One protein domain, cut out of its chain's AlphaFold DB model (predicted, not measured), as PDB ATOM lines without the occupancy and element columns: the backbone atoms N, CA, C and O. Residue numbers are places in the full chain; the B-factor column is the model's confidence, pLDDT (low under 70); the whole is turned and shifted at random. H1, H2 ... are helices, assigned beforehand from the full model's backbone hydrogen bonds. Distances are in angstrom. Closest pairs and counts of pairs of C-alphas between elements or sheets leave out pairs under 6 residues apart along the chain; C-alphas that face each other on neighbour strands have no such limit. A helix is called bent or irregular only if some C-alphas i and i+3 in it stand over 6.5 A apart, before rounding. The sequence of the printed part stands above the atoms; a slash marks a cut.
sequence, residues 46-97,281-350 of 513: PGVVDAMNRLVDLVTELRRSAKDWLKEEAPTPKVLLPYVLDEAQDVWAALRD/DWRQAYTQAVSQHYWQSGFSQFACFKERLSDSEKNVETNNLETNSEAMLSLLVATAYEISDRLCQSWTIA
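This is residues 46 to 97 and 281 to 350 of the 513 residues of an uncharacterized protein of filamentous cyanobacterium CCP2 (UniProt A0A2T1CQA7). A long helical hairpin, H4 folding back through a short turn into H5, is crossed on one side at nearly a right angle by a second pair of helices, H1 and H3, which run side by side in opposite ways. H5 lies in the middle of the whole, between H4 and the short helix H2, and it packs on the four other helices; the turn of the hairpin, residues 314 to 320, sticks out at one end. The printed part has 122 residues with five named helices, in the order H1, H2, H3, H4, H5, and no named strand; the class is all helix. It is compact, with a radius of gyration of the C-alphas of 15.5 A, and its C-alphas span 49 by 36 by 22 A.

The longest helix, H4, is residues 281 to 313, 44.8 A from first to last C-alpha, and its C-alpha 281 stands at (205.035, 212.800, 297.786). H4 has a kink of 33 degrees near residue 300. H5, residues 321 to 345, measures 36.0 A and ends at C-alpha 345, at (209.531, 231.333, 285.440). H1, residues 46 to 69, measures 33.5 A and begins at C-alpha 46, at (214.063, 206.505, 282.867). H1 has a kink of 37 degrees near residue 63 and is irregular: C-alphas 64 and 67 are 7.1 A apart. H3 is residues 85 to 97, 18.1 A long. H2 is residues 77 to 83, 10.2 A long, and is irregular too, with C-alphas 79 and 82 at 7.1 A.

H4 and H5 touch and form a helical hairpin, running opposite ways at a shallow tilt of 32 degrees, only just short of steep. Their closest C-alphas are those of Tyr 294 and Ile 339, 6.8 A apart. H5 is the hub, touching four other helices. H1 touches H5 with residues 52 to 60 alone, about perpendicular at 74 degrees; the closest C-alphas are those of Val 56 and Ala 336, 5.1 A apart. H3 touches residues 329 to 333 of H5, also about perpendicular at 74 degrees, with the C-alphas of Ala 88 and Leu 329 closest at 5.8 A. H1 and H3 touch at a shallow tilt of 14 degrees, opposite ways, with the C-alphas of Ala 51 and Val 91 closest at 5.1 A; H1 does so with residues 47 to 55 alone. H1 also touches H4, with residues 49 to 53 alone, about perpendicular at 82 degrees; the C-alphas of Val 49 and Gln 292 are closest, at 6.7 A. H2 touches residues 329 to 337 of H5, about perpendicular at 75 degrees, with the C-alphas of Pro 77 and Ala 334 closest at 5.0 A. H2 and H1 are close but not clearly touching, while H2 and H3 meet only through their link. H4 is apart from H2 and from H3. In H3 and H5 every O i to N i+4 pair is within hydrogen-bond range; the counts are 28 of 29 in H4, 17 of 20 in H1 and 1 of 3 in H2, where 2 of 4 O i to N i+3 pairs are within range.

The two C-alphas farthest apart, those of Asp 281 and Glu 317, are 51.3 A from each other. Residues 98 to 280 are not printed, and the link from H3 to H4 runs across this cut, with 30.1 A between C-alphas 97 and 281. Of the links that are printed whole, H2 to H3 is tight, H1 to H2 and H4 to H5 are short, and none is long. The mean pLDDT of the printed part is 82.2; residues 300 to 321 and 345 to 350 are under 70.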
ATOM      1  N   PRO A  46     213.964 205.879 281.547       85.62
ATOM      2  CA  PRO A  46     214.063 206.505 282.867       85.62
ATOM      3  C   PRO A  46     215.451 207.089 283.165       85.62
ATOM      4  O   PRO A  46     215.550 208.208 283.652       85.62
ATOM      5  N   GLY A  47     216.527 206.404 282.754       89.69
ATOM      6  CA  GLY A  47     217.898 206.884 282.951       89.69
ATOM      7  C   GLY A  47     218.225 208.209 282.244       89.69
ATOM      8  O   GLY A  47     218.993 209.005 282.782       89.69
ATOM      9  N   VAL A  48     217.622 208.483 281.080       88.00
ATOM     10  CA  VAL A  48     217.776 209.773 280.375       88.00
ATOM     11  C   VAL A  48     217.050 210.879 281.134       88.00
ATOM     12  O   VAL A  48     217.595 211.967 281.313       88.00
ATOM     13  N   VAL A  49     215.829 210.595 281.598       86.12
ATOM     14  CA  VAL A  49     215.016 211.545 282.370       86.12
ATOM     15  C   VAL A  49     215.721 211.907 283.677       86.12
ATOM     16  O   VAL A  49     215.837 213.089 284.000       86.12
ATOM     17  N   ASP A  50     216.264 210.917 284.385       89.31
ATOM     18  CA  ASP A  50     216.994 211.126 285.635       89.31
ATOM     19  C   ASP A  50     218.261 211.961 285.428       89.31
ATOM     20  O   ASP A  50     218.512 212.893 286.194       89.31
ATOM     21  N   ALA A  51     219.056 211.661 284.394       92.31
ATOM     22  CA  ALA A  51     220.251 212.441 284.068       92.31
ATOM     23  C   ALA A  51     219.904 213.899 283.733       92.31
ATOM     24  O   ALA A  51     220.563 214.823 284.212       92.31
ATOM     25  N   MET A  52     218.832 214.116 282.969       90.44
ATOM     26  CA  MET A  52     218.408 215.458 282.578       90.44
ATOM     27  C   MET A  52     217.871 216.259 283.768       90.44
ATOM     28  O   MET A  52     218.213 217.429 283.926       90.44
ATOM     29  N   ASN A  53     217.090 215.628 284.650       89.31
ATOM     30  CA  ASN A  53     216.636 216.265 285.886       89.31
ATOM     31  C   ASN A  53     217.825 216.737 286.739       89.31
ATOM     32  O   ASN A  53     217.819 217.885 287.181       89.31
ATOM     33  N   ARG A  54     218.878 215.913 286.887       93.25
ATOM     34  CA  ARG A  54     220.107 216.312 287.600       93.25
ATOM     35  C   ARG A  54     220.788 217.519 286.958       93.25
ATOM     36  O   ARG A  54     221.099 218.477 287.662       93.25
ATOM     37  N   LEU A  55     220.973 217.497 285.634       94.50
ATOM     38  CA  LEU A  55     221.569 218.616 284.895       94.50
ATOM     39  C   LEU A  55     220.799 219.920 285.144       94.50
ATOM     40  O   LEU A  55     221.384 220.985 285.319       94.50
ATOM     41  N   VAL A  56     219.475 219.845 285.193       91.62
ATOM     42  CA  VAL A  56     218.603 221.025 285.264       91.62
ATOM     43  C   VAL A  56     218.476 221.552 286.673       91.62
ATOM     44  O   VAL A  56     218.441 222.768 286.862       91.62
ATOM     45  N   ASP A  57     218.476 220.663 287.658       91.00
ATOM     46  CA  ASP A  57     218.611 221.033 289.059       91.00
ATOM     47  C   ASP A  57     219.939 221.761 289.293       91.00
ATOM     48  O   ASP A  57     219.941 222.838 289.893       91.00
ATOM     49  N   LEU A  58     221.044 221.248 288.735       95.00
ATOM     50  CA  LEU A  58     222.353 221.890 288.845       95.00
ATOM     51  C   LEU A  58     222.400 223.244 288.126       95.00
ATOM     52  O   LEU A  58     222.830 224.232 288.720       95.00
ATOM     53  N   VAL A  59     221.907 223.334 286.885       94.25
ATOM     54  CA  VAL A  59     221.794 224.611 286.156       94.25
ATOM     55  C   VAL A  59     220.945 225.607 286.947       94.25
ATOM     56  O   VAL A  59     221.334 226.766 287.093       94.25
ATOM     57  N   THR A  60     219.817 225.173 287.509       91.00
ATOM     58  CA  THR A  60     218.942 226.029 288.322       91.00
ATOM     59  C   THR A  60     219.665 226.545 289.566       91.00
ATOM     60  O   THR A  60     219.604 227.741 289.863       91.00
ATOM     61  N   GLU A  61     220.395 225.680 290.271       92.81
ATOM     62  CA  GLU A  61     221.135 226.060 291.475       92.81
ATOM     63  C   GLU A  61     222.310 226.997 291.171       92.81
ATOM     64  O   GLU A  61     222.499 228.008 291.858       92.81
ATOM     65  N   LEU A  62     223.062 226.726 290.103       93.50
ATOM     66  CA  LEU A  62     224.141 227.600 289.644       93.50
ATOM     67  C   LEU A  62     223.611 228.981 289.262       93.50
ATOM     68  O   LEU A  62     224.217 229.984 289.623       93.50
ATOM     69  N   ARG A  63     222.453 229.065 288.602       91.75
ATOM     70  CA  ARG A  63     221.817 230.348 288.257       91.75
ATOM     71  C   ARG A  63     221.327 231.106 289.485       91.75
ATOM     72  O   ARG A  63     221.463 232.327 289.543       91.75
ATOM     73  N   ARG A  64     220.776 230.394 290.470       89.81
ATOM     74  CA  ARG A  64     220.313 230.979 291.734       89.81
ATOM     75  C   ARG A  64     221.474 231.558 292.544       89.81
ATOM     76  O   ARG A  64     221.350 232.664 293.067       89.81
ATOM     77  N   SER A  65     222.592 230.835 292.602       90.44
ATOM     78  CA  SER A  65     223.817 231.229 293.312       90.44
ATOM     79  C   SER A  65     224.747 232.143 292.502       90.44
ATOM     80  O   SER A  65     225.645 232.754 293.077       90.44
ATOM     81  N   ALA A  66     224.532 232.290 291.187       86.19
ATOM     82  CA  ALA A  66     225.392 233.054 290.276       86.19
ATOM     83  C   ALA A  66     225.670 234.481 290.758       86.19
ATOM     84  O   ALA A  66     226.770 234.986 290.553       86.19
ATOM     85  N   LYS A  67     224.714 235.114 291.452       77.56
ATOM     86  CA  LYS A  67     224.884 236.467 292.008       77.56
ATOM     87  C   LYS A  67     226.115 236.604 292.912       77.56
ATOM     88  O   LYS A  67     226.660 237.700 293.012       77.56
ATOM     89  N   ASP A  68     226.561 235.514 293.531       82.12
ATOM     90  CA  ASP A  68     227.644 235.539 294.509       82.12
ATOM     91  C   ASP A  68     229.033 235.312 293.881       82.12
ATOM     92  O   ASP A  68     230.032 235.823 294.399       82.12
ATOM     93  N   TRP A  69     229.119 234.596 292.750       83.06
ATOM     94  CA  TRP A  69     230.396 234.185 292.139       83.06
ATOM     95  C   TRP A  69     230.611 234.665 290.692       83.06
ATOM     96  O   TRP A  69     231.759 234.822 290.279       83.06
ATOM     97  N   LEU A  70     229.550 235.006 289.956       81.81
ATOM     98  CA  LEU A  70     229.601 235.664 288.645       81.81
ATOM     99  C   LEU A  70     229.359 237.166 288.822       81.81
ATOM    100  O   LEU A  70     228.275 237.685 288.564       81.81
ATOM    101  N   LYS A  71     230.376 237.883 289.313       78.50
ATOM    102  CA  LYS A  71     230.246 239.319 289.632       78.50
ATOM    103  C   LYS A  71     230.062 240.222 288.406       78.50
ATOM    104  O   LYS A  71     229.610 241.349 288.578       78.50
ATOM    105  N   GLU A  72     230.392 239.752 287.200       81.88
ATOM    106  CA  GLU A  72     230.397 240.590 285.988       81.88
ATOM    107  C   GLU A  72     229.668 239.989 284.772       81.88
ATOM    108  O   GLU A  72     229.315 240.737 283.862       81.88
ATOM    109  N   GLU A  73     229.367 238.685 284.747       86.38
ATOM    110  CA  GLU A  73     228.730 238.038 283.589       86.38
ATOM    111  C   GLU A  73     227.382 237.401 283.940       86.38
ATOM    112  O   GLU A  73     227.221 236.747 284.968       86.38
ATOM    113  N   ALA A  74     226.394 237.564 283.054       87.81
ATOM    114  CA  ALA A  74     225.132 236.846 283.178       87.81
ATOM    115  C   ALA A  74     225.379 235.332 283.023       87.81
ATOM    116  O   ALA A  74     226.151 234.933 282.146       87.81
ATOM    117  N   PRO A  75     224.714 234.470 283.816       90.44
ATOM    118  CA  PRO A  75     224.857 233.026 283.687       90.44
ATOM    119  C   PRO A  75     224.208 232.589 282.371       90.44
ATOM    120  O   PRO A  75     223.003 232.368 282.318       90.44
ATOM    121  N   THR A  76     224.986 232.530 281.293       92.62
ATOM    122  CA  THR A  76     224.555 232.022 279.981       92.62
ATOM    123  C   THR A  76     224.893 230.533 279.859       92.62
ATOM    124  O   THR A  76     225.800 230.071 280.552       92.62
ATOM    125  N   PRO A  77     224.249 229.764 278.958       93.25
ATOM    126  CA  PRO A  77     224.595 228.355 278.749       93.25
ATOM    127  C   PRO A  77     226.092 228.111 278.516       93.25
ATOM    128  O   PRO A  77     226.668 227.187 279.079       93.25
ATOM    129  N   LYS A  78     226.748 228.994 277.753       93.56
ATOM    130  CA  LYS A  78     228.190 228.926 277.482       93.56
ATOM    131  C   LYS A  78     229.038 229.139 278.741       93.56
ATOM    132  O   LYS A  78     230.044 228.462 278.910       93.56
ATOM    133  N   VAL A  79     228.632 230.067 279.608       94.19
ATOM    134  CA  VAL A  79     229.305 230.341 280.890       94.19
ATOM    135  C   VAL A  79     229.106 229.184 281.870       94.19
ATOM    136  O   VAL A  79     230.012 228.869 282.632       94.19
ATOM    137  N   LEU A  80     227.938 228.534 281.841       95.25
ATOM    138  CA  LEU A  80     227.616 227.425 282.740       95.25
ATOM    139  C   LEU A  80     228.226 226.087 282.311       95.25
ATOM    140  O   LEU A  80     228.489 225.265 283.181       95.25
ATOM    141  N   LEU A  81     228.479 225.871 281.014       95.62
ATOM    142  CA  LEU A  81     228.957 224.595 280.466       95.62
ATOM    143  C   LEU A  81     230.141 223.971 281.240       95.62
ATOM    144  O   LEU A  81     230.040 222.790 281.565       95.62
ATOM    145  N   PRO A  82     231.215 224.700 281.612       95.94
ATOM    146  CA  PRO A  82     232.332 224.111 282.356       95.94
ATOM    147  C   PRO A  82     231.956 223.585 283.750       95.94
ATOM    148  O   PRO A  82     232.671 222.753 284.295       95.94
ATOM    149  N   TYR A  83     230.860 224.079 284.331       95.44
ATOM    150  CA  TYR A  83     230.402 223.736 285.680       95.44
ATOM    151  C   TYR A  83     229.383 222.597 285.709       95.44
ATOM    152  O   TYR A  83     229.088 222.089 286.783       95.44
ATOM    153  N   VAL A  84     228.826 222.235 284.551       96.50
ATOM    154  CA  VAL A  84     227.793 221.193 284.408       96.50
ATOM    155  C   VAL A  84     228.200 220.123 283.395       96.50
ATOM    156  O   VAL A  84     227.358 219.420 282.832       96.50
ATOM    157  N   LEU A  85     229.497 220.064 283.081       95.88
ATOM    158  CA  LEU A  85     230.031 219.222 282.020       95.88
ATOM    159  C   LEU A  85     229.785 217.740 282.310       95.88
ATOM    160  O   LEU A  85     229.395 217.012 281.401       95.88
ATOM    161  N   ASP A  86     229.967 217.322 283.561       96.56
ATOM    162  CA  ASP A  86     229.798 215.932 283.985       96.56
ATOM    163  C   ASP A  86     228.330 215.497 283.840       96.56
ATOM    164  O   ASP A  86     228.037 214.476 283.218       96.56
ATOM    165  N   GLU A  87     227.376 216.319 284.286       97.56
ATOM    166  CA  GLU A  87     225.943 216.047 284.133       97.56
ATOM    167  C   GLU A  87     225.500 216.082 282.663       97.56
ATOM    168  O   GLU A  87     224.666 215.279 282.239       97.56
ATOM    169  N   ALA A  88     226.059 216.983 281.851       94.88
ATOM    170  CA  ALA A  88     225.787 217.011 280.415       94.88
ATOM    171  C   ALA A  88     226.329 215.752 279.711       94.88
ATOM    172  O   ALA A  88     225.672 215.213 278.813       94.88
ATOM    173  N   GLN A  89     227.495 215.251 280.133       94.19
ATOM    174  CA  GLN A  89     228.063 213.994 279.644       94.19
ATOM    175  C   GLN A  89     227.232 212.782 280.072       94.19
ATOM    176  O   GLN A  89     227.007 211.901 279.243       94.19
ATOM    177  N   ASP A  90     226.718 212.762 281.304       94.94
ATOM    178  CA  ASP A  90     225.781 211.741 281.788       94.94
ATOM    179  C   ASP A  90     224.531 211.663 280.904       94.94
ATOM    180  O   ASP A  90     224.122 210.577 280.483       94.94
ATOM    181  N   VAL A  91     223.935 212.817 280.581       91.69
ATOM    182  CA  VAL A  91     222.767 212.885 279.689       91.69
ATOM    183  C   VAL A  91     223.123 212.357 278.303       91.69
ATOM    184  O   VAL A  91     222.378 211.557 277.730       91.69
ATOM    185  N   TRP A  92     224.267 212.774 277.761       89.94
ATOM    186  CA  TRP A  92     224.724 212.316 276.454       89.94
ATOM    187  C   TRP A  92     224.985 210.804 276.415       89.94
ATOM    188  O   TRP A  92     224.568 210.128 275.470       89.94
ATOM    189  N   ALA A  93     225.617 210.255 277.453       91.12
ATOM    190  CA  ALA A  93     225.855 208.825 277.596       91.12
ATOM    191  C   ALA A  93     224.533 208.053 277.679       91.12
ATOM    192  O   ALA A  93     224.319 207.131 276.891       91.12
ATOM    193  N   ALA A  94     223.603 208.494 278.532       90.31
ATOM    194  CA  ALA A  94     222.287 207.879 278.663       90.31
ATOM    195  C   ALA A  94     221.521 207.877 277.330       90.31
ATOM    196  O   ALA A  94     220.915 206.866 276.975       90.31
ATOM    197  N   LEU A  95     221.576 208.969 276.559       85.69
ATOM    198  CA  LEU A  95     220.955 209.063 275.232       85.69
ATOM    199  C   LEU A  95     221.590 208.118 274.206       85.69
ATOM    200  O   LEU A  95     220.884 207.556 273.364       85.69
ATOM    201  N   ARG A  96     222.915 207.955 274.249       84.50
ATOM    202  CA  ARG A  96     223.646 207.045 273.360       84.50
ATOM    203  C   ARG A  96     223.311 205.590 273.665       84.50
ATOM    204  O   ARG A  96     223.042 204.829 272.737       84.50
ATOM    205  N   ASP A  97     223.279 205.235 274.941       87.69
ATOM    206  CA  ASP A  97     223.010 203.871 275.397       87.69
ATOM    207  C   ASP A  97     221.530 203.497 275.203       87.69
ATOM    208  O   ASP A  97     221.188 202.336 274.993       87.69
ATOM    209  N   ASP A 281     205.031 213.791 298.867       94.06
ATOM    210  CA  ASP A 281     205.035 212.800 297.786       94.06
ATOM    211  C   ASP A 281     204.316 213.327 296.538       94.06
ATOM    212  O   ASP A 281     204.825 213.207 295.425       94.06
ATOM    213  N   TRP A 282     203.175 214.007 296.722       94.00
ATOM    214  CA  TRP A 282     202.453 214.653 295.624       94.00
ATOM    215  C   TRP A 282     203.303 215.741 294.961       94.00
ATOM    216  O   TRP A 282     203.420 215.780 293.738       94.00
ATOM    217  N   ARG A 283     203.952 216.602 295.757       91.00
ATOM    218  CA  ARG A 283     204.809 217.688 295.243       91.00
ATOM    219  C   ARG A 283     205.999 217.157 294.447       91.00
ATOM    220  O   ARG A 283     206.372 217.751 293.430       91.00
ATOM    221  N   GLN A 284     206.579 216.043 294.891       87.81
ATOM    222  CA  GLN A 284     207.648 215.355 294.175       87.81
ATOM    223  C   GLN A 284     207.137 214.749 292.862       87.81
ATOM    224  O   GLN A 284     207.711 215.037 291.811       87.81
ATOM    225  N   ALA A 285     206.042 213.983 292.904       90.12
ATOM    226  CA  ALA A 285     205.436 213.372 291.719       90.12
ATOM    227  C   ALA A 285     205.057 214.426 290.668       90.12
ATOM    228  O   ALA A 285     205.333 214.265 289.480       90.12
ATOM    229  N   TYR A 286     204.506 215.548 291.120       90.31
ATOM    230  CA  TYR A 286     204.169 216.683 290.277       90.31
ATOM    231  C   TYR A 286     205.391 217.298 289.602       90.31
ATOM    232  O   TYR A 286     205.422 217.454 288.385       90.31
ATOM    233  N   THR A 287     206.435 217.593 290.378       85.19
ATOM    234  CA  THR A 287     207.685 218.155 289.849       85.19
ATOM    235  C   THR A 287     208.332 217.225 288.822       85.19
ATOM    236  O   THR A 287     208.896 217.695 287.827       85.19
ATOM    237  N   GLN A 288     208.227 215.912 289.034       84.94
ATOM    238  CA  GLN A 288     208.720 214.906 288.103       84.94
ATOM    239  C   GLN A 288     207.895 214.871 286.810       84.94
ATOM    240  O   GLN A 288     208.487 214.932 285.732       84.94
ATOM    241  N   ALA A 289     206.561 214.833 286.904       88.06
ATOM    242  CA  ALA A 289     205.664 214.817 285.745       88.06
ATOM    243  C   ALA A 289     205.865 216.053 284.853       88.06
ATOM    244  O   ALA A 289     206.064 215.935 283.645       88.06
ATOM    245  N   VAL A 290     205.926 217.226 285.481       85.62
ATOM    246  CA  VAL A 290     206.183 218.512 284.831       85.62
ATOM    247  C   VAL A 290     207.537 218.529 284.114       85.62
ATOM    248  O   VAL A 290     207.621 218.896 282.940       85.62
ATOM    249  N   SER A 291     208.608 218.108 284.797       82.81
ATOM    250  CA  SER A 291     209.945 218.053 284.194       82.81
ATOM    251  C   SER A 291     209.954 217.101 282.992       82.81
ATOM    252  O   SER A 291     210.417 217.471 281.917       82.81
ATOM    253  N   GLN A 292     209.365 215.910 283.140       83.56
ATOM    254  CA  GLN A 292     209.274 214.908 282.078       83.56
ATOM    255  C   GLN A 292     208.527 215.421 280.842       83.56
ATOM    256  O   GLN A 292     208.993 215.200 279.721       83.56
ATOM    257  N   HIS A 293     207.413 216.126 281.028       83.69
ATOM    258  CA  HIS A 293     206.653 216.712 279.928       83.69
ATOM    259  C   HIS A 293     207.479 217.749 279.141       83.69
ATOM    260  O   HIS A 293     207.556 217.696 277.904       83.69
ATOM    261  N   TYR A 294     208.175 218.652 279.842       82.50
ATOM    262  CA  TYR A 294     209.064 219.617 279.190       82.50
ATOM    263  C   TYR A 294     210.243 218.947 278.489       82.50
ATOM    264  O   TYR A 294     210.625 219.399 277.406       82.50
ATOM    265  N   TRP A 295     210.778 217.850 279.038       78.94
ATOM    266  CA  TRP A 295     211.811 217.063 278.364       78.94
ATOM    267  C   TRP A 295     211.307 216.503 277.053       78.94
ATOM    268  O   TRP A 295     211.924 216.751 276.025       78.94
ATOM    269  N   GLN A 296     210.186 215.789 277.060       78.69
ATOM    270  CA  GLN A 296     209.637 215.189 275.843       78.69
ATOM    271  C   GLN A 296     209.429 216.242 274.747       78.69
ATOM    272  O   GLN A 296     209.803 216.023 273.593       78.69
ATOM    273  N   SER A 297     208.933 217.418 275.134       74.38
ATOM    274  CA  SER A 297     208.766 218.559 274.233       74.38
ATOM    275  C   SER A 297     210.100 219.112 273.714       74.38
ATOM    276  O   SER A 297     210.279 219.236 272.503       74.38
ATOM    277  N   GLY A 298     211.068 219.406 274.589       72.12
ATOM    278  CA  GLY A 298     212.395 219.901 274.193       72.12
ATOM    279  C   GLY A 298     213.198 218.891 273.363       72.12
ATOM    280  O   GLY A 298     213.896 219.262 272.420       72.12
ATOM    281  N   PHE A 299     213.040 217.594 273.634       72.38
ATOM    282  CA  PHE A 299     213.741 216.530 272.919       72.38
ATOM    283  C   PHE A 299     213.308 216.388 271.457       72.38
ATOM    284  O   PHE A 299     214.107 215.946 270.631       72.38
ATOM    285  N   SER A 300     212.094 216.812 271.104       67.25
ATOM    286  CA  SER A 300     211.680 216.901 269.698       67.25
ATOM    287  C   SER A 300     212.594 217.816 268.874       67.25
ATOM    288  O   SER A 300     212.959 217.484 267.743       67.25
ATOM    289  N   GLN A 301     213.071 218.908 269.475       64.38
ATOM    290  CA  GLN A 301     214.023 219.818 268.839       64.38
ATOM    291  C   GLN A 301     215.410 219.172 268.727       64.38
ATOM    292  O   GLN A 301     216.084 219.306 267.704       64.38
ATOM    293  N   PHE A 302     215.802 218.393 269.740       66.38
ATOM    294  CA  PHE A 302     217.024 217.591 269.715       66.38
ATOM    295  C   PHE A 302     217.028 216.518 268.638       66.38
ATOM    296  O   PHE A 302     218.063 216.316 268.012       66.38
ATOM    297  N   ALA A 303     215.914 215.817 268.424       67.88
ATOM    298  CA  ALA A 303     215.822 214.787 267.392       67.88
ATOM    299  C   ALA A 303     216.099 215.389 266.004       67.88
ATOM    300  O   ALA A 303     216.966 214.899 265.283       67.88
ATOM    301  N   CYS A 304     215.478 216.537 265.708       64.06
ATOM    302  CA  CYS A 304     215.724 217.303 264.484       64.06
ATOM    303  C   CYS A 304     217.189 217.769 264.369       64.06
ATOM    304  O   CYS A 304     217.795 217.694 263.299       64.06
ATOM    305  N   PHE A 305     217.800 218.218 265.470       63.44
ATOM    306  CA  PHE A 305     219.212 218.608 265.469       63.44
ATOM    307  C   PHE A 305     220.156 217.415 265.259       63.44
ATOM    308  O   PHE A 305     221.096 217.499 264.469       63.44
ATOM    309  N   LYS A 306     219.884 216.282 265.916       67.06
ATOM    310  CA  LYS A 306     220.655 215.042 265.774       67.06
ATOM    311  C   LYS A 306     220.586 214.500 264.349       67.06
ATOM    312  O   LYS A 306     221.589 213.990 263.861       67.06
ATOM    313  N   GLU A 307     219.449 214.618 263.671       68.12
ATOM    314  CA  GLU A 307     219.336 214.270 262.248       68.12
ATOM    315  C   GLU A 307     220.230 215.144 261.380       68.12
ATOM    316  O   GLU A 307     221.022 214.615 260.607       68.12
ATOM    317  N   ARG A 308     220.211 216.466 261.589       64.62
ATOM    318  CA  ARG A 308     221.107 217.385 260.867       64.62
ATOM    319  C   ARG A 308     222.582 217.071 261.109       64.62
ATOM    320  O   ARG A 308     223.383 217.202 260.189       64.62
ATOM    321  N   LEU A 309     222.935 216.647 262.322       63.34
ATOM    322  CA  LEU A 309     224.284 216.169 262.631       63.34
ATOM    323  C   LEU A 309     224.588 214.811 261.994       63.34
ATOM    324  O   LEU A 309     225.679 214.614 261.484       63.34
ATOM    325  N   SER A 310     223.635 213.883 261.967       68.62
ATOM    326  CA  SER A 310     223.827 212.572 261.330       68.62
ATOM    327  C   SER A 310     223.996 212.714 259.811       68.62
ATOM    328  O   SER A 310     224.778 211.991 259.193       68.62
ATOM    329  N   ASP A 311     223.291 213.670 259.205       67.81
ATOM    330  CA  ASP A 311     223.421 214.016 257.790       67.81
ATOM    331  C   ASP A 311     224.715 214.787 257.499       67.81
ATOM    332  O   ASP A 311     225.277 214.650 256.411       67.81
ATOM    333  N   SER A 312     225.236 215.557 258.461       60.41
ATOM    334  CA  SER A 312     226.556 216.182 258.326       60.41
ATOM    335  C   SER A 312     227.691 215.167 258.508       60.41
ATOM    336  O   SER A 312     228.650 215.201 257.743       60.41
ATOM    337  N   GLU A 313     227.558 214.205 259.426       64.31
ATOM    338  CA  GLU A 313     228.527 213.122 259.660       64.31
ATOM    339  C   GLU A 313     228.677 212.201 258.445       64.31
ATOM    340  O   GLU A 313     229.793 211.818 258.100       64.31
ATOM    341  N   LYS A 314     227.583 211.908 257.730       69.19
ATOM    342  CA  LYS A 314     227.642 211.167 256.456       69.19
ATOM    343  C   LYS A 314     228.355 211.932 255.336       69.19
ATOM    344  O   LYS A 314     228.795 211.307 254.376       69.19
ATOM    345  N   ASN A 315     228.464 213.257 255.445       62.00
ATOM    346  CA  ASN A 315     229.078 214.126 254.438       62.00
ATOM    347  C   ASN A 315     230.514 214.557 254.785       62.00
ATOM    348  O   ASN A 315     231.177 215.174 253.950       62.00
ATOM    349  N   VAL A 316     231.017 214.246 255.986       58.78
ATOM    350  CA  VAL A 316     232.360 214.638 256.439       58.78
ATOM    351  C   VAL A 316     233.162 213.387 256.791       58.78
ATOM    352  O   VAL A 316     233.229 212.956 257.940       58.78
ATOM    353  N   GLU A 317     233.814 212.802 255.787       55.34
ATOM    354  CA  GLU A 317     234.800 211.748 256.013       55.34
ATOM    355  C   GLU A 317     236.001 212.317 256.806       55.34
ATOM    356  O   GLU A 317     236.876 212.995 256.272       55.34
ATOM    357  N   THR A 318     236.060 211.966 258.097       55.44
ATOM    358  CA  THR A 318     237.273 211.564 258.852       55.44
ATOM    359  C   THR A 318     238.046 212.491 259.811       55.44
ATOM    360  O   THR A 318     239.066 212.008 260.275       55.44
ATOM    361  N   ASN A 319     237.631 213.690 260.269       53.97
ATOM    362  CA  ASN A 319     238.473 214.374 261.301       53.97
ATOM    363  C   ASN A 319     237.848 215.225 262.435       53.97
ATOM    364  O   ASN A 319     238.620 215.729 263.241       53.97
ATOM    365  N   ASN A 320     236.523 215.350 262.607       64.00
ATOM    366  CA  ASN A 320     235.956 216.278 263.620       64.00
ATOM    367  C   ASN A 320     234.986 215.647 264.649       64.00
ATOM    368  O   ASN A 320     233.979 216.257 265.007       64.00
ATOM    369  N   LEU A 321     235.270 214.446 265.174       63.16
ATOM    370  CA  LEU A 321     234.423 213.854 266.231       63.16
ATOM    371  C   LEU A 321     234.398 214.689 267.529       63.16
ATOM    372  O   LEU A 321     233.354 214.784 268.174       63.16
ATOM    373  N   GLU A 322     235.516 215.316 267.905       71.06
ATOM    374  CA  GLU A 322     235.596 216.132 269.127       71.06
ATOM    375  C   GLU A 322     234.700 217.379 269.032       71.06
ATOM    376  O   GLU A 322     233.936 217.662 269.956       71.06
ATOM    377  N   THR A 323     234.689 218.054 267.877       71.50
ATOM    378  CA  THR A 323     233.866 219.253 267.635       71.50
ATOM    379  C   THR A 323     232.364 218.957 267.712       71.50
ATOM    380  O   THR A 323     231.597 219.777 268.218       71.50
ATOM    381  N   ASN A 324     231.935 217.768 267.274       76.94
ATOM    382  CA  ASN A 324     230.531 217.357 267.371       76.94
ATOM    383  C   ASN A 324     230.102 217.135 268.830       76.94
ATOM    384  O   ASN A 324     228.981 217.488 269.201       76.94
ATOM    385  N   SER A 325     230.989 216.593 269.672       81.69
ATOM    386  CA  SER A 325     230.688 216.354 271.088       81.69
ATOM    387  C   SER A 325     230.504 217.658 271.871       81.69
ATOM    388  O   SER A 325     229.537 217.788 272.619       81.69
ATOM    389  N   GLU A 326     231.353 218.661 271.637       86.69
ATOM    390  CA  GLU A 326     231.256 219.963 272.305       86.69
ATOM    391  C   GLU A 326     229.984 220.722 271.895       86.69
ATOM    392  O   GLU A 326     229.295 221.292 272.747       86.69
ATOM    393  N   ALA A 327     229.622 220.680 270.608       85.00
ATOM    394  CA  ALA A 327     228.379 221.269 270.113       85.00
ATOM    395  C   ALA A 327     227.141 220.607 270.743       85.00
ATOM    396  O   ALA A 327     226.195 221.299 271.127       85.00
ATOM    397  N   MET A 328     227.163 219.279 270.907       84.75
ATOM    398  CA  MET A 328     226.082 218.538 271.560       84.75
ATOM    399  C   MET A 328     225.960 218.858 273.046       84.75
ATOM    400  O   MET A 328     224.854 219.111 273.523       84.75
ATOM    401  N   LEU A 329     227.077 218.897 273.773       90.75
ATOM    402  CA  LEU A 329     227.085 219.272 275.189       90.75
ATOM    403  C   LEU A 329     226.601 220.715 275.375       90.75
ATOM    404  O   LEU A 329     225.758 220.976 276.228       90.75
ATOM    405  N   SER A 330     227.041 221.634 274.512       88.81
ATOM    406  CA  SER A 330     226.566 223.023 274.504       88.81
ATOM    407  C   SER A 330     225.052 223.116 274.296       88.81
ATOM    408  O   SER A 330     224.382 223.880 274.993       88.81
ATOM    409  N   LEU A 331     224.490 222.320 273.379       86.12
ATOM    410  CA  LEU A 331     223.047 222.277 273.144       86.12
ATOM    411  C   LEU A 331     222.283 221.675 274.335       86.12
ATOM    412  O   LEU A 331     221.204 222.164 274.672       86.12
ATOM    413  N   LEU A 332     222.832 220.645 274.991       89.75
ATOM    414  CA  LEU A 332     222.236 220.028 276.187       89.75
ATOM    415  C   LEU A 332     222.147 221.031 277.327       89.75
ATOM    416  O   LEU A 332     221.079 221.191 277.914       89.75
ATOM    417  N   VAL A 333     223.222 221.779 277.571       92.44
ATOM    418  CA  VAL A 333     223.227 222.834 278.587       92.44
ATOM    419  C   VAL A 333     222.286 223.977 278.211       92.44
ATOM    420  O   VAL A 333     221.557 224.460 279.072       92.44
ATOM    421  N   ALA A 334     222.235 224.388 276.940       88.62
ATOM    422  CA  ALA A 334     221.288 225.409 276.485       88.62
ATOM    423  C   ALA A 334     219.826 224.976 276.668       88.62
ATOM    424  O   ALA A 334     218.999 225.767 277.114       88.62
ATOM    425  N   THR A 335     219.520 223.709 276.407       85.44
ATOM    426  CA  THR A 335     218.170 223.165 276.590       85.44
ATOM    427  C   THR A 335     217.820 223.017 278.067       85.44
ATOM    428  O   THR A 335     216.721 223.376 278.484       85.44
ATOM    429  N   ALA A 336     218.764 222.550 278.885       89.75
ATOM    430  CA  ALA A 336     218.605 222.508 280.335       89.75
ATOM    431  C   ALA A 336     218.383 223.908 280.923       89.75
ATOM    432  O   ALA A 336     217.574 224.080 281.832       89.75
ATOM    433  N   TYR A 337     219.063 224.916 280.374       90.12
ATOM    434  CA  TYR A 337     218.878 226.318 280.725       90.12
ATOM    435  C   TYR A 337     217.476 226.820 280.387       90.12
ATOM    436  O   TYR A 337     216.801 227.376 281.250       90.12
ATOM    437  N   GLU A 338     217.021 226.590 279.158       85.06
ATOM    438  CA  GLU A 338     215.685 226.990 278.713       85.06
ATOM    439  C   GLU A 338     214.593 226.298 279.532       85.06
ATOM    440  O   GLU A 338     213.608 226.923 279.924       85.06
ATOM    441  N   ILE A 339     214.771 225.016 279.849       84.19
ATOM    442  CA  ILE A 339     213.798 224.287 280.658       84.19
ATOM    443  C   ILE A 339     213.883 224.699 282.127       84.19
ATOM    444  O   ILE A 339     212.841 224.819 282.757       84.19
ATOM    445  N   SER A 340     215.059 225.021 282.666       86.56
ATOM    446  CA  SER A 340     215.175 225.685 283.972       86.56
ATOM    447  C   SER A 340     214.389 227.001 283.981       86.56
ATOM    448  O   SER A 340     213.610 227.243 284.903       86.56
ATOM    449  N   ASP A 341     214.506 227.816 282.928       83.19
ATOM    450  CA  ASP A 341     213.710 229.035 282.778       83.19
ATOM    451  C   ASP A 341     212.217 228.759 282.742       83.19
ATOM    452  O   ASP A 341     211.468 229.381 283.493       83.19
ATOM    453  N   ARG A 342     211.779 227.775 281.963       79.44
ATOM    454  CA  ARG A 342     210.373 227.374 281.947       79.44
ATOM    455  C   ARG A 342     209.936 226.850 283.314       79.44
ATOM    456  O   ARG A 342     208.932 227.298 283.828       79.44
ATOM    457  N   LEU A 343     210.682 225.992 283.991       81.25
ATOM    458  CA  LEU A 343     210.276 225.438 285.290       81.25
ATOM    459  C   LEU A 343     210.236 226.482 286.415       81.25
ATOM    460  O   LEU A 343     209.409 226.370 287.326       81.25
ATOM    461  N   CYS A 344     211.130 227.473 286.376       77.81
ATOM    462  CA  CYS A 344     211.245 228.502 287.408       77.81
ATOM    463  C   CYS A 344     210.395 229.743 287.133       77.81
ATOM    464  O   CYS A 344     209.941 230.367 288.091       77.81
ATOM    465  N   GLN A 345     210.219 230.112 285.865       67.81
ATOM    466  CA  GLN A 345     209.531 231.333 285.440       67.81
ATOM    467  C   GLN A 345     208.193 231.056 284.759       67.81
ATOM    468  O   GLN A 345     207.458 232.007 284.500       67.81
ATOM    469  N   SER A 346     207.850 229.797 284.459       65.81
ATOM    470  CA  SER A 346     206.545 229.521 283.873       65.81
ATOM    471  C   SER A 346     205.442 229.958 284.822       65.81
ATOM    472  O   SER A 346     205.398 229.637 286.012       65.81
ATOM    473  N   TRP A 347     204.511 230.690 284.231       57.91
ATOM    474  CA  TRP A 347     203.234 231.056 284.824       57.91
ATOM    475  C   TRP A 347     202.211 229.923 284.698       57.91
ATOM    476  O   TRP A 347     201.034 230.101 284.994       57.91
ATOM    477  N   THR A 348     202.660 228.755 284.250       64.81
ATOM    478  CA  THR A 348     201.842 227.589 283.950       64.81
ATOM    479  C   THR A 348     201.668 226.729 285.198       64.81
ATOM    480  O   THR A 348     202.365 226.914 286.203       64.81
ATOM    481  N   ILE A 349     200.744 225.763 285.139       64.25
ATOM    482  CA  ILE A 349     200.706 224.680 286.123       64.25
ATOM    483  C   ILE A 349     202.013 223.886 286.121       64.25
ATOM    484  O   ILE A 349     202.541 223.549 287.169       64.25
ATOM    485  N   ALA A 350     202.686 223.780 284.990       63.41
ATOM    486  CA  ALA A 350     204.003 223.170 284.882       63.41
ATOM    487  C   ALA A 350     205.172 223.960 285.554       63.41
ATOM    488  O   ALA A 350     206.341 223.778 285.226       63.41
TER     489      ALA A 350